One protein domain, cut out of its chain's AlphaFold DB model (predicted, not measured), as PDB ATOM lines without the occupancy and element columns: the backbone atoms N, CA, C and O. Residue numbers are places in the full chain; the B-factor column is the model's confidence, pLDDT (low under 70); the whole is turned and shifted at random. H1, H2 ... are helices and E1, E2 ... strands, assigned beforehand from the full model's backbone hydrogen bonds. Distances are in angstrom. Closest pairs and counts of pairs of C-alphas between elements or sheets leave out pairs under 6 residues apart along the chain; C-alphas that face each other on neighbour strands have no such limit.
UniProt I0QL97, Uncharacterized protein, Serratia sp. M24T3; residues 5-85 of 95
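This is residues 5 to 85 of the 95 residues of an uncharacterized protein of Serratia sp. M24T3 (UniProt I0QL97). A small three-stranded sheet, E3 E5 E6, has the hairpin E1 and E2 and the helices H1 and H2 gathered near its strands E3 and E5, while the stretch between E3 and E5 folds out and back as a long thin arm. E4 lies in the returning half of that arm, its centre the farthest of the named elements from the mean of the C-alphas, at 16.1 A. The printed part has 81 residues, with two named helices and six named strands in the order E1 E2 H1 H2 E3 E4 E5 E6, a mixed class of helices and strands. Both sheets, E3 E5 E6 and E1 E2, are antiparallel. The whole is compact, with a radius of gyration of the C-alphas of 13.3 A and spans of 38 by 33 by 22 A.

In the larger sheet, E3 is residues 53 to 55, 6.3 A long, E5 is residues 71 to 75, 13.2 A, and E6 is residues 81 to 84, 6.3 A, ending at C-alpha 84 (242.409, 237.946, 128.270). E4, residues 66 to 68, is 5.7 A long. H2 is residues 34 to 41, 10.2 A, and H1 is residues 16 to 26, 15.4 A, beginning at C-alpha 16 (246.664, 245.588, 138.262). E1, residues 5 to 7, is 6.4 A long and begins at C-alpha 5 (243.619, 248.960, 132.043); E2, residues 12 to 15, is 10.1 A.

E5 is the inner strand, and its pairing is staggered: residues 71 to 73 pair with E3 and 73 to 75 with E6. E3 and E5 are antiparallel at 143 degrees, with N 53 and O 73 at 2.7 A. E5 and E6, a hairpin, are antiparallel at 162 degrees, with N 74 and O 83 at 3.2 A. E4 runs on into E5 across a break of 2 residues, at 18 degrees. E4 pairs with no named strand, but its residues 66 to 68 pair antiparallel with residues 58 to 59. H2 is on the sheet but over none of its strands; the C-alphas of Lys 39 and His 53 are the closest of H2 and E3, at 5.9 A. H1 only grazes the sheet, with its residues 16 to 20. H1 and H2 are close but not clearly touching, the C-alphas of Phe 23 and Phe 34 being closest at 7.2 A, and stand about perpendicular, at 83 degrees. E1 and E2 form an antiparallel hairpin at 133 degrees, with N 5 and O 14 at 2.8 A; residues 6 to 7 of E1 also pair antiparallel with residues 42 to 43. In H1 and H2 every O i to N i+4 pair is within hydrogen-bond range.

The C-alphas farthest apart are those of Lys 11 and Ser 62, at 39.7 A. The printed part has no cut, and its one long link, of 11 residues, joins H2 to E3. Mean pLDDT of the printed part is 72.9; residues 27 to 31, 58 to 69 and 75 to 85 are under 70.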
ATOM      1  N   ALA A   5     245.020 248.688 132.303       82.81
ATOM      2  CA  ALA A   5     243.619 248.960 132.043       82.81
ATOM      3  C   ALA A   5     243.302 250.425 132.341       82.81
ATOM      4  O   ALA A   5     243.928 251.052 133.199       82.81
ATOM      5  N   TYR A   6     242.341 250.989 131.617       85.69
ATOM      6  CA  TYR A   6     241.961 252.380 131.797       85.69
ATOM      7  C   TYR A   6     241.014 252.510 132.988       85.69
ATOM      8  O   TYR A   6     239.990 251.828 133.051       85.69
ATOM      9  N   SER A   7     241.348 253.387 133.935       86.38
ATOM     10  CA  SER A   7     240.468 253.714 135.054       86.38
ATOM     11  C   SER A   7     239.711 255.005 134.803       86.38
ATOM     12  O   SER A   7     240.322 256.068 134.692       86.38
ATOM     13  N   ARG A   8     238.375 254.933 134.823       85.62
ATOM     14  CA  ARG A   8     237.501 256.116 134.765       85.62
ATOM     15  C   ARG A   8     237.692 257.040 135.964       85.62
ATOM     16  O   ARG A   8     237.697 258.257 135.802       85.62
ATOM     17  N   THR A   9     237.881 256.471 137.154       85.38
ATOM     18  CA  THR A   9     238.051 257.225 138.406       85.38
ATOM     19  C   THR A   9     239.332 258.050 138.386       85.38
ATOM     20  O   THR A   9     239.315 259.238 138.694       85.38
ATOM     21  N   PHE A  10     240.445 257.431 137.983       85.38
ATOM     22  CA  PHE A  10     241.758 258.081 137.957       85.38
ATOM     23  C   PHE A  10     242.087 258.741 136.610       85.38
ATOM     24  O   PHE A  10     243.122 259.395 136.497       85.38
ATOM     25  N   LYS A  11     241.223 258.564 135.599       86.94
ATOM     26  CA  LYS A  11     241.356 259.065 134.220       86.94
ATOM     27  C   LYS A  11     242.700 258.733 133.563       86.94
ATOM     28  O   LYS A  11     243.229 259.524 132.785       86.94
ATOM     29  N   ARG A  12     243.267 257.572 133.893       88.12
ATOM     30  CA  ARG A  12     244.582 257.120 133.417       88.12
ATOM     31  C   ARG A  12     244.649 255.602 133.311       88.12
ATOM     32  O   ARG A  12     243.881 254.898 133.968       88.12
ATOM     33  N   GLU A  13     245.591 255.119 132.514       84.88
ATOM     34  CA  GLU A  13     245.921 253.698 132.436       84.88
ATOM     35  C   GLU A  13     246.735 253.259 133.651       84.88
ATOM     36  O   GLU A  13     247.683 253.933 134.056       84.88
ATOM     37  N   LEU A  14     246.338 252.138 134.246       85.19
ATOM     38  CA  LEU A  14     246.939 251.573 135.446       85.19
ATOM     39  C   LEU A  14     247.088 250.067 135.281       85.19
ATOM     40  O   LEU A  14     246.188 249.396 134.776       85.19
ATOM     41  N   ASP A  15     248.212 249.524 135.732       83.38
ATOM     42  CA  ASP A  15     248.338 248.080 135.896       83.38
ATOM     43  C   ASP A  15     247.578 247.583 137.137       83.38
ATOM     44  O   ASP A  15     247.111 248.354 137.983       83.38
ATOM     45  N   ALA A  16     247.441 246.262 137.229       79.31
ATOM     46  CA  ALA A  16     246.664 245.588 138.262       79.31
ATOM     47  C   ALA A  16     247.105 245.960 139.689       79.31
ATOM     48  O   ALA A  16     246.261 246.235 140.542       79.31
ATOM     49  N   ARG A  17     248.419 246.050 139.927       81.00
ATOM     50  CA  ARG A  17     248.987 246.390 141.240       81.00
ATOM     51  C   ARG A  17     248.886 247.881 141.530       81.00
ATOM     52  O   ARG A  17     248.620 248.274 142.663       81.00
ATOM     53  N   GLN A  18     249.092 248.727 140.520       84.69
ATOM     54  CA  GLN A  18     248.920 250.169 140.671       84.69
ATOM     55  C   GLN A  18     247.489 250.526 141.052       84.69
ATOM     56  O   GLN A  18     247.287 251.365 141.930       84.69
ATOM     57  N   LEU A  19     246.502 249.895 140.415       85.06
ATOM     58  CA  LEU A  19     245.102 250.136 140.725       85.06
ATOM     59  C   LEU A  19     244.739 249.666 142.136       85.06
ATOM     60  O   LEU A  19     244.077 250.409 142.852       85.06
ATOM     61  N   GLU A  20     245.194 248.478 142.537       84.62
ATOM     62  CA  GLU A  20     245.002 247.944 143.891       84.62
ATOM     63  C   GLU A  20     245.598 248.897 144.939       84.62
ATOM     64  O   GLU A  20     244.888 249.385 145.814       84.62
ATOM     65  N   SER A  21     246.855 249.314 144.754       86.00
ATOM     66  CA  SER A  21     247.506 250.266 145.661       86.00
ATOM     67  C   SER A  21     246.805 251.627 145.709       86.00
ATOM     68  O   SER A  21     246.761 252.270 146.758       86.00
ATOM     69  N   LEU A  22     246.266 252.104 144.583       86.31
ATOM     70  CA  LEU A  22     245.503 253.351 144.544       86.31
ATOM     71  C   LEU A  22     244.139 253.217 145.207       86.31
ATOM     72  O   LEU A  22     243.700 254.180 145.830       86.31
ATOM     73  N   PHE A  23     243.487 252.067 145.077       84.81
ATOM     74  CA  PHE A  23     242.227 251.776 145.743       84.81
ATOM     75  C   PHE A  23     242.414 251.754 147.263       84.81
ATOM     76  O   PHE A  23     241.717 252.487 147.961       84.81
ATOM     77  N   ASP A  24     243.434 251.041 147.752       84.25
ATOM     78  CA  ASP A  24     243.790 251.004 149.176       84.25
ATOM     79  C   ASP A  24     244.139 252.397 149.720       84.25
ATOM     80  O   ASP A  24     243.709 252.779 150.807       84.25
ATOM     81  N   LYS A  25     244.892 253.199 148.953       84.81
ATOM     82  CA  LYS A  25     245.294 254.555 149.368       84.81
ATOM     83  C   LYS A  25     244.155 255.567 149.353       84.81
ATOM     84  O   LYS A  25     244.130 256.449 150.205       84.81
ATOM     85  N   ASN A  26     243.270 255.499 148.361       79.06
ATOM     86  CA  ASN A  26     242.169 256.455 148.228       79.06
ATOM     87  C   ASN A  26     240.935 256.042 149.033       79.06
ATOM     88  O   ASN A  26     240.004 256.838 149.113       79.06
ATOM     89  N   ASN A  27     240.931 254.837 149.621       67.12
ATOM     90  CA  ASN A  27     239.830 254.293 150.417       67.12
ATOM     91  C   ASN A  27     238.480 254.526 149.717       67.12
ATOM     92  O   ASN A  27     237.534 255.050 150.307       67.12
ATOM     93  N   VAL A  28     238.464 254.247 148.405       63.53
ATOM     94  CA  VAL A  28     237.348 254.563 147.509       63.53
ATOM     95  C   VAL A  28     236.174 253.693 147.922       63.53
ATOM     96  O   VAL A  28     236.102 252.537 147.526       63.53
ATOM     97  N   ASP A  29     235.307 254.254 148.762       60.84
ATOM     98  CA  ASP A  29     234.168 253.589 149.383       60.84
ATOM     99  C   ASP A  29     234.539 252.265 150.065       60.84
ATOM    100  O   ASP A  29     234.469 251.193 149.470       60.84
ATOM    101  N   SER A  30     234.830 252.302 151.372       62.56
ATOM    102  CA  SER A  30     235.050 251.088 152.182       62.56
ATOM    103  C   SER A  30     233.873 250.088 152.151       62.56
ATOM    104  O   SER A  30     234.003 248.973 152.652       62.56
ATOM    105  N   ALA A  31     232.721 250.478 151.591       68.56
ATOM    106  CA  ALA A  31     231.553 249.630 151.371       68.56
ATOM    107  C   ALA A  31     231.590 248.836 150.047       68.56
ATOM    108  O   ALA A  31     230.847 247.863 149.907       68.56
ATOM    109  N   LEU A  32     232.425 249.223 149.076       73.00
ATOM    110  CA  LEU A  32     232.550 248.552 147.782       73.00
ATOM    111  C   LEU A  32     233.758 247.614 147.781       73.00
ATOM    112  O   LEU A  32     234.875 247.990 148.126       73.00
ATOM    113  N   SER A  33     233.554 246.373 147.338       82.62
ATOM    114  CA  SER A  33     234.673 245.451 147.138       82.62
ATOM    115  C   SER A  33     235.532 245.924 145.967       82.62
ATOM    116  O   SER A  33     235.001 246.330 144.933       82.62
ATOM    117  N   PHE A  34     236.858 245.770 146.063       82.31
ATOM    118  CA  PHE A  34     237.787 246.120 144.978       82.31
ATOM    119  C   PHE A  34     237.371 245.523 143.622       82.31
ATOM    120  O   PHE A  34     237.455 246.174 142.587       82.31
ATOM    121  N   ARG A  35     236.842 244.294 143.620       81.88
ATOM    122  CA  ARG A  35     236.332 243.638 142.407       81.88
ATOM    123  C   ARG A  35     235.155 244.375 141.771       81.88
ATOM    124  O   ARG A  35     235.110 244.475 140.548       81.88
ATOM    125  N   ASP A  36     234.228 244.881 142.578       83.44
ATOM    126  CA  ASP A  36     233.068 245.634 142.096       83.44
ATOM    127  C   ASP A  36     233.487 247.022 141.619       83.44
ATOM    128  O   ASP A  36     233.042 247.475 140.563       83.44
ATOM    129  N   PHE A  37     234.427 247.645 142.336       85.00
ATOM    130  CA  PHE A  37     235.067 248.880 141.897       85.00
ATOM    131  C   PHE A  37     235.715 248.703 140.521       85.00
ATOM    132  O   PHE A  37     235.439 249.489 139.615       85.00
ATOM    133  N   VAL A  38     236.514 247.646 140.336       83.94
ATOM    134  CA  VAL A  38     237.156 247.316 139.058       83.94
ATOM    135  C   VAL A  38     236.104 247.098 137.974       83.94
ATOM    136  O   VAL A  38     236.183 247.706 136.914       83.94
ATOM    137  N   LYS A  39     235.066 246.307 138.245       83.56
ATOM    138  CA  LYS A  39     234.016 246.017 137.263       83.56
ATOM    139  C   LYS A  39     233.280 247.275 136.787       83.56
ATOM    140  O   LYS A  39     232.960 247.379 135.607       83.56
ATOM    141  N   ALA A  40     233.021 248.227 137.681       82.81
ATOM    142  CA  ALA A  40     232.310 249.459 137.347       82.81
ATOM    143  C   ALA A  40     233.212 250.552 136.741       82.81
ATOM    144  O   ALA A  40     232.744 251.346 135.925       82.81
ATOM    145  N   ASN A  41     234.491 250.607 137.133       83.62
ATOM    146  CA  ASN A  41     235.386 251.722 136.801       83.62
ATOM    147  C   ASN A  41     236.477 251.389 135.781       83.62
ATOM    148  O   ASN A  41     237.063 252.321 135.226       83.62
ATOM    149  N   ILE A  42     236.782 250.109 135.562       85.56
ATOM    150  CA  ILE A  42     237.860 249.676 134.673       85.56
ATOM    151  C   ILE A  42     237.330 249.270 133.303       85.56
ATOM    152  O   ILE A  42     236.392 248.478 133.167       85.56
ATOM    153  N   GLU A  43     238.010 249.795 132.289       84.38
ATOM    154  CA  GLU A  43     237.774 249.536 130.877       84.38
ATOM    155  C   GLU A  43     239.033 249.032 130.189       84.38
ATOM    156  O   GLU A  43     240.164 249.377 130.549       84.38
ATOM    157  N   CYS A  44     238.828 248.235 129.147       79.75
ATOM    158  CA  CYS A  44     239.907 247.862 128.259       79.75
ATOM    159  C   CYS A  44     240.273 249.059 127.361       79.75
ATOM    160  O   CYS A  44     239.413 249.512 126.603       79.75
ATOM    161  N   PRO A  45     241.527 249.545 127.370       75.00
ATOM    162  CA  PRO A  45     241.947 250.648 126.502       75.00
ATOM    163  C   PRO A  45     241.956 250.267 125.011       75.00
ATOM    164  O   PRO A  45     241.922 251.144 124.157       75.00
ATOM    165  N   ALA A  46     241.988 248.968 124.686       72.75
ATOM    166  CA  ALA A  46     242.035 248.487 123.307       72.75
ATOM    167  C   ALA A  46     240.649 248.311 122.659       72.75
ATOM    168  O   ALA A  46     240.526 248.452 121.446       72.75
ATOM    169  N   CYS A  47     239.616 247.971 123.438       70.88
ATOM    170  CA  CYS A  47     238.273 247.692 122.909       70.88
ATOM    171  C   CYS A  47     237.143 248.472 123.596       70.88
ATOM    172  O   CYS A  47     235.980 248.259 123.265       70.88
ATOM    173  N   ASN A  48     237.461 249.351 124.552       73.69
ATOM    174  CA  ASN A  48     236.510 250.166 125.318       73.69
ATOM    175  C   ASN A  48     235.416 249.360 126.045       73.69
ATOM    176  O   ASN A  48     234.386 249.902 126.444       73.69
ATOM    177  N   VAL A  49     235.635 248.059 126.253       75.75
ATOM    178  CA  VAL A  49     234.721 247.211 127.021       75.75
ATOM    179  C   VAL A  49     234.915 247.492 128.508       75.75
ATOM    180  O   VAL A  49     236.010 247.323 129.050       75.75
ATOM    181  N   SER A  50     233.836 247.905 129.169       76.12
ATOM    182  CA  SER A  50     233.732 248.007 130.628       76.12
ATOM    183  C   SER A  50     233.339 246.667 131.253       76.12
ATOM    184  O   SER A  50     232.751 245.822 130.582       76.12
ATOM    185  N   GLY A  51     233.584 246.485 132.552       73.00
ATOM    186  CA  GLY A  51     233.270 245.224 133.236       73.00
ATOM    187  C   GLY A  51     234.485 244.328 133.447       73.00
ATOM    188  O   GLY A  51     234.347 243.106 133.477       73.00
ATOM    189  N   GLY A  52     235.672 244.924 133.576       77.75
ATOM    190  CA  GLY A  52     236.890 244.184 133.877       77.75
ATOM    191  C   GLY A  52     236.768 243.390 135.180       77.75
ATOM    192  O   GLY A  52     236.188 243.837 136.167       77.75
ATOM    193  N   HIS A  53     237.338 242.196 135.192       78.56
ATOM    194  CA  HIS A  53     237.489 241.358 136.368       78.56
ATOM    195  C   HIS A  53     238.945 241.386 136.816       78.56
ATOM    196  O   HIS A  53     239.846 241.081 136.035       78.56
ATOM    197  N   TYR A  54     239.175 241.715 138.084       80.25
ATOM    198  CA  TYR A  54     240.498 241.598 138.684       80.25
ATOM    199  C   TYR A  54     240.797 240.142 139.041       80.25
ATOM    200  O   TYR A  54     240.070 239.516 139.823       80.25
ATOM    201  N   VAL A  55     241.881 239.616 138.480       76.25
ATOM    202  CA  VAL A  55     242.430 238.306 138.816       76.25
ATOM    203  C   VAL A  55     243.689 238.537 139.633       76.25
ATOM    204  O   VAL A  55     244.687 239.025 139.108       76.25
ATOM    205  N   ALA A  56     243.626 238.194 140.918       71.56
ATOM    206  CA  ALA A  56     244.765 238.289 141.823       71.56
ATOM    207  C   ALA A  56     245.866 237.289 141.441       71.56
ATOM    208  O   ALA A  56     245.618 236.274 140.780       71.56
ATOM    209  N   GLU A  57     247.085 237.565 141.901       70.88
ATOM    210  CA  GLU A  57     248.215 236.663 141.699       70.88
ATOM    211  C   GLU A  57     247.935 235.302 142.339       70.88
ATOM    212  O   GLU A  57     247.501 235.218 143.489       70.88
ATOM    213  N   ALA A  58     248.221 234.226 141.610       63.66
ATOM    214  CA  ALA A  58     248.160 232.881 142.163       63.66
ATOM    215  C   ALA A  58     249.584 232.379 142.403       63.66
ATOM    216  O   ALA A  58     250.405 232.347 141.481       63.66
ATOM    217  N   LYS A  59     249.868 231.968 143.639       56.19
ATOM    218  CA  LYS A  59     251.120 231.304 144.023       56.19
ATOM    219  C   LYS A  59     250.907 229.793 144.062       56.19
ATOM    220  O   LYS A  59     249.873 229.329 144.540       56.19
ATOM    221  N   SER A  60     251.864 229.021 143.545       48.75
ATOM    222  CA  SER A  60     251.788 227.558 143.616       48.75
ATOM    223  C   SER A  60     252.152 227.143 145.028       48.75
ATOM    224  O   SER A  60     253.268 227.413 145.469       48.75
ATOM    225  N   GLN A  61     251.244 226.441 145.708       56.66
ATOM    226  CA  GLN A  61     251.497 225.887 147.042       56.66
ATOM    227  C   GLN A  61     252.684 224.911 147.066       56.66
ATOM    228  O   GLN A  61     253.283 224.711 148.114       56.66
ATOM    229  N   SER A  62     253.048 224.315 145.925       59.78
ATOM    230  CA  SER A  62     254.081 223.274 145.872       59.78
ATOM    231  C   SER A  62     255.491 223.782 145.568       59.78
ATOM    232  O   SER A  62     256.431 223.004 145.686       59.78
ATOM    233  N   LYS A  63     255.669 225.030 145.111       54.19
ATOM    234  CA  LYS A  63     256.967 225.477 144.567       54.19
ATOM    235  C   LYS A  63     257.384 226.906 144.920       54.19
ATOM    236  O   LYS A  63     258.360 227.360 144.339       54.19
ATOM    237  N   ASP A  64     256.657 227.608 145.791       54.53
ATOM    238  CA  ASP A  64     256.881 229.030 146.148       54.53
ATOM    239  C   ASP A  64     257.125 229.957 144.936       54.53
ATOM    240  O   ASP A  64     257.735 231.015 145.014       54.53
ATOM    241  N   ASN A  65     256.634 229.549 143.766       56.84
ATOM    242  CA  ASN A  65     256.769 230.286 142.522       56.84
ATOM    243  C   ASN A  65     255.429 230.958 142.211       56.84
ATOM    244  O   ASN A  65     254.360 230.343 142.340       56.84
ATOM    245  N   ILE A  66     255.479 232.227 141.800       56.41
ATOM    246  CA  ILE A  66     254.311 232.957 141.295       56.41
ATOM    247  C   ILE A  66     253.906 232.299 139.972       56.41
ATOM    248  O   ILE A  66     254.659 232.330 139.004       56.41
ATOM    249  N   VAL A  67     252.731 231.670 139.937       59.69
ATOM    250  CA  VAL A  67     252.242 230.910 138.768       59.69
ATOM    251  C   VAL A  67     251.379 231.770 137.863       59.69
ATOM    252  O   VAL A  67     251.269 231.497 136.672       59.69
ATOM    253  N   LYS A  68     250.725 232.790 138.429       65.62
ATOM    254  CA  LYS A  68     249.924 233.759 137.682       65.62
ATOM    255  C   LYS A  68     250.158 235.147 138.242       65.62
ATOM    256  O   LYS A  68     249.999 235.352 139.441       65.62
ATOM    257  N   GLN A  69     250.506 236.075 137.358       67.50
ATOM    258  CA  GLN A  69     250.557 237.499 137.669       67.50
ATOM    259  C   GLN A  69     249.143 238.079 137.717       67.50
ATOM    260  O   GLN A  69     248.223 237.568 137.063       67.50
ATOM    261  N   ALA A  70     248.984 239.148 138.491       74.06
ATOM    262  CA  ALA A  70     247.716 239.843 138.611       74.06
ATOM    263  C   ALA A  70     247.394 240.497 137.272       74.06
ATOM    264  O   ALA A  70     248.252 241.142 136.667       74.06
ATOM    265  N   HIS A  71     246.172 240.310 136.792       76.56
ATOM    266  CA  HIS A  71     245.750 240.842 135.503       76.56
ATOM    267  C   HIS A  71     244.257 241.146 135.487       76.56
ATOM    268  O   HIS A  71     243.486 240.665 136.321       76.56
ATOM    269  N   PHE A  72     243.856 241.946 134.502       77.44
ATOM    270  CA  PHE A  72     242.458 242.230 134.220       77.44
ATOM    271  C   PHE A  72     241.948 241.295 133.124       77.44
ATOM    272  O   PHE A  72     242.582 241.136 132.080       77.44
ATOM    273  N   ALA A  73     240.798 240.679 133.366       75.75
ATOM    274  CA  ALA A  73     240.092 239.861 132.392       75.75
ATOM    275  C   ALA A  73     238.798 240.565 131.983       75.75
ATOM    276  O   ALA A  73     238.016 240.960 132.846       75.75
ATOM    277  N   PHE A  74     238.555 240.713 130.686       74.44
ATOM    278  CA  PHE A  74     237.317 241.298 130.175       74.44
ATOM    279  C   PHE A  74     236.492 240.199 129.515       74.44
ATOM    280  O   PHE A  74     236.994 239.443 128.680       74.44
ATOM    281  N   ARG A  75     235.227 240.098 129.923       67.38
ATOM    282  CA  ARG A  75     234.257 239.177 129.330       67.38
ATOM    283  C   ARG A  75     233.340 239.955 128.411       67.38
ATOM    284  O   ARG A  75     232.885 241.036 128.774       67.38
ATOM    285  N   ASP A  76     233.045 239.388 127.253       61.12
ATOM    286  CA  ASP A  76     231.994 239.915 126.394       61.12
ATOM    287  C   ASP A  76     230.612 239.472 126.885       61.12
ATOM    288  O   ASP A  76     230.459 238.517 127.650       61.12
ATOM    289  N   SER A  77     229.598 240.175 126.401       53.88
ATOM    290  CA  SER A  77     228.163 239.939 126.543       53.88
ATOM    291  C   SER A  77     227.705 238.508 126.219       53.88
ATOM    292  O   SER A  77     226.657 238.084 126.699       53.88
ATOM    293  N   GLN A  78     228.504 237.719 125.491       56.78
ATOM    294  CA  GLN A  78     228.267 236.285 125.267       56.78
ATOM    295  C   GLN A  78     228.885 235.358 126.333       56.78
ATOM    296  O   GLN A  78     228.881 234.140 126.171       56.78
ATOM    297  N   GLY A  79     229.462 235.904 127.409       54.09
ATOM    298  CA  GLY A  79     230.153 235.133 128.450       54.09
ATOM    299  C   GLY A  79     231.475 234.511 127.990       54.09
ATOM    300  O   GLY A  79     232.085 233.744 128.732       54.09
ATOM    301  N   LYS A  80     231.924 234.840 126.774       51.91
ATOM    302  CA  LYS A  80     233.199 234.409 126.209       51.91
ATOM    303  C   LYS A  80     234.289 235.371 126.681       51.91
ATOM    304  O   LYS A  80     234.110 236.588 126.604       51.91
ATOM    305  N   ASP A  81     235.401 234.832 127.174       54.38
ATOM    306  CA  ASP A  81     236.585 235.621 127.521       54.38
ATOM    307  C   ASP A  81     237.174 236.196 126.218       54.38
ATOM    308  O   ASP A  81     237.907 235.526 125.492       54.38
ATOM    309  N   THR A  82     236.760 237.407 125.849       52.22
ATOM    310  CA  THR A  82     237.081 238.021 124.551       52.22
ATOM    311  C   THR A  82     238.442 238.675 124.546       52.22
ATOM    312  O   THR A  82     239.137 238.623 123.536       52.22
ATOM    313  N   LEU A  83     238.860 239.224 125.681       49.66
ATOM    314  CA  LEU A  83     240.223 239.669 125.896       49.66
ATOM    315  C   LEU A  83     240.652 239.221 127.290       49.66
ATOM    316  O   LEU A  83     240.465 239.904 128.302       49.66
ATOM    317  N   PHE A  84     241.319 238.073 127.327       48.19
ATOM    318  CA  PHE A  84     242.409 237.946 128.270       48.19
ATOM    319  C   PHE A  84     243.415 239.026 127.878       48.19
ATOM    320  O   PHE A  84     244.183 238.865 126.934       48.19
ATOM    321  N   LEU A  85     243.484 240.108 128.647       47.94
ATOM    322  CA  LEU A  85     244.660 240.977 128.617       47.94
ATOM    323  C   LEU A  85     245.920 240.199 129.085       47.94
ATOM    324  O   LEU A  85     246.983 240.772 129.220       47.94
TER     325      LEU A  85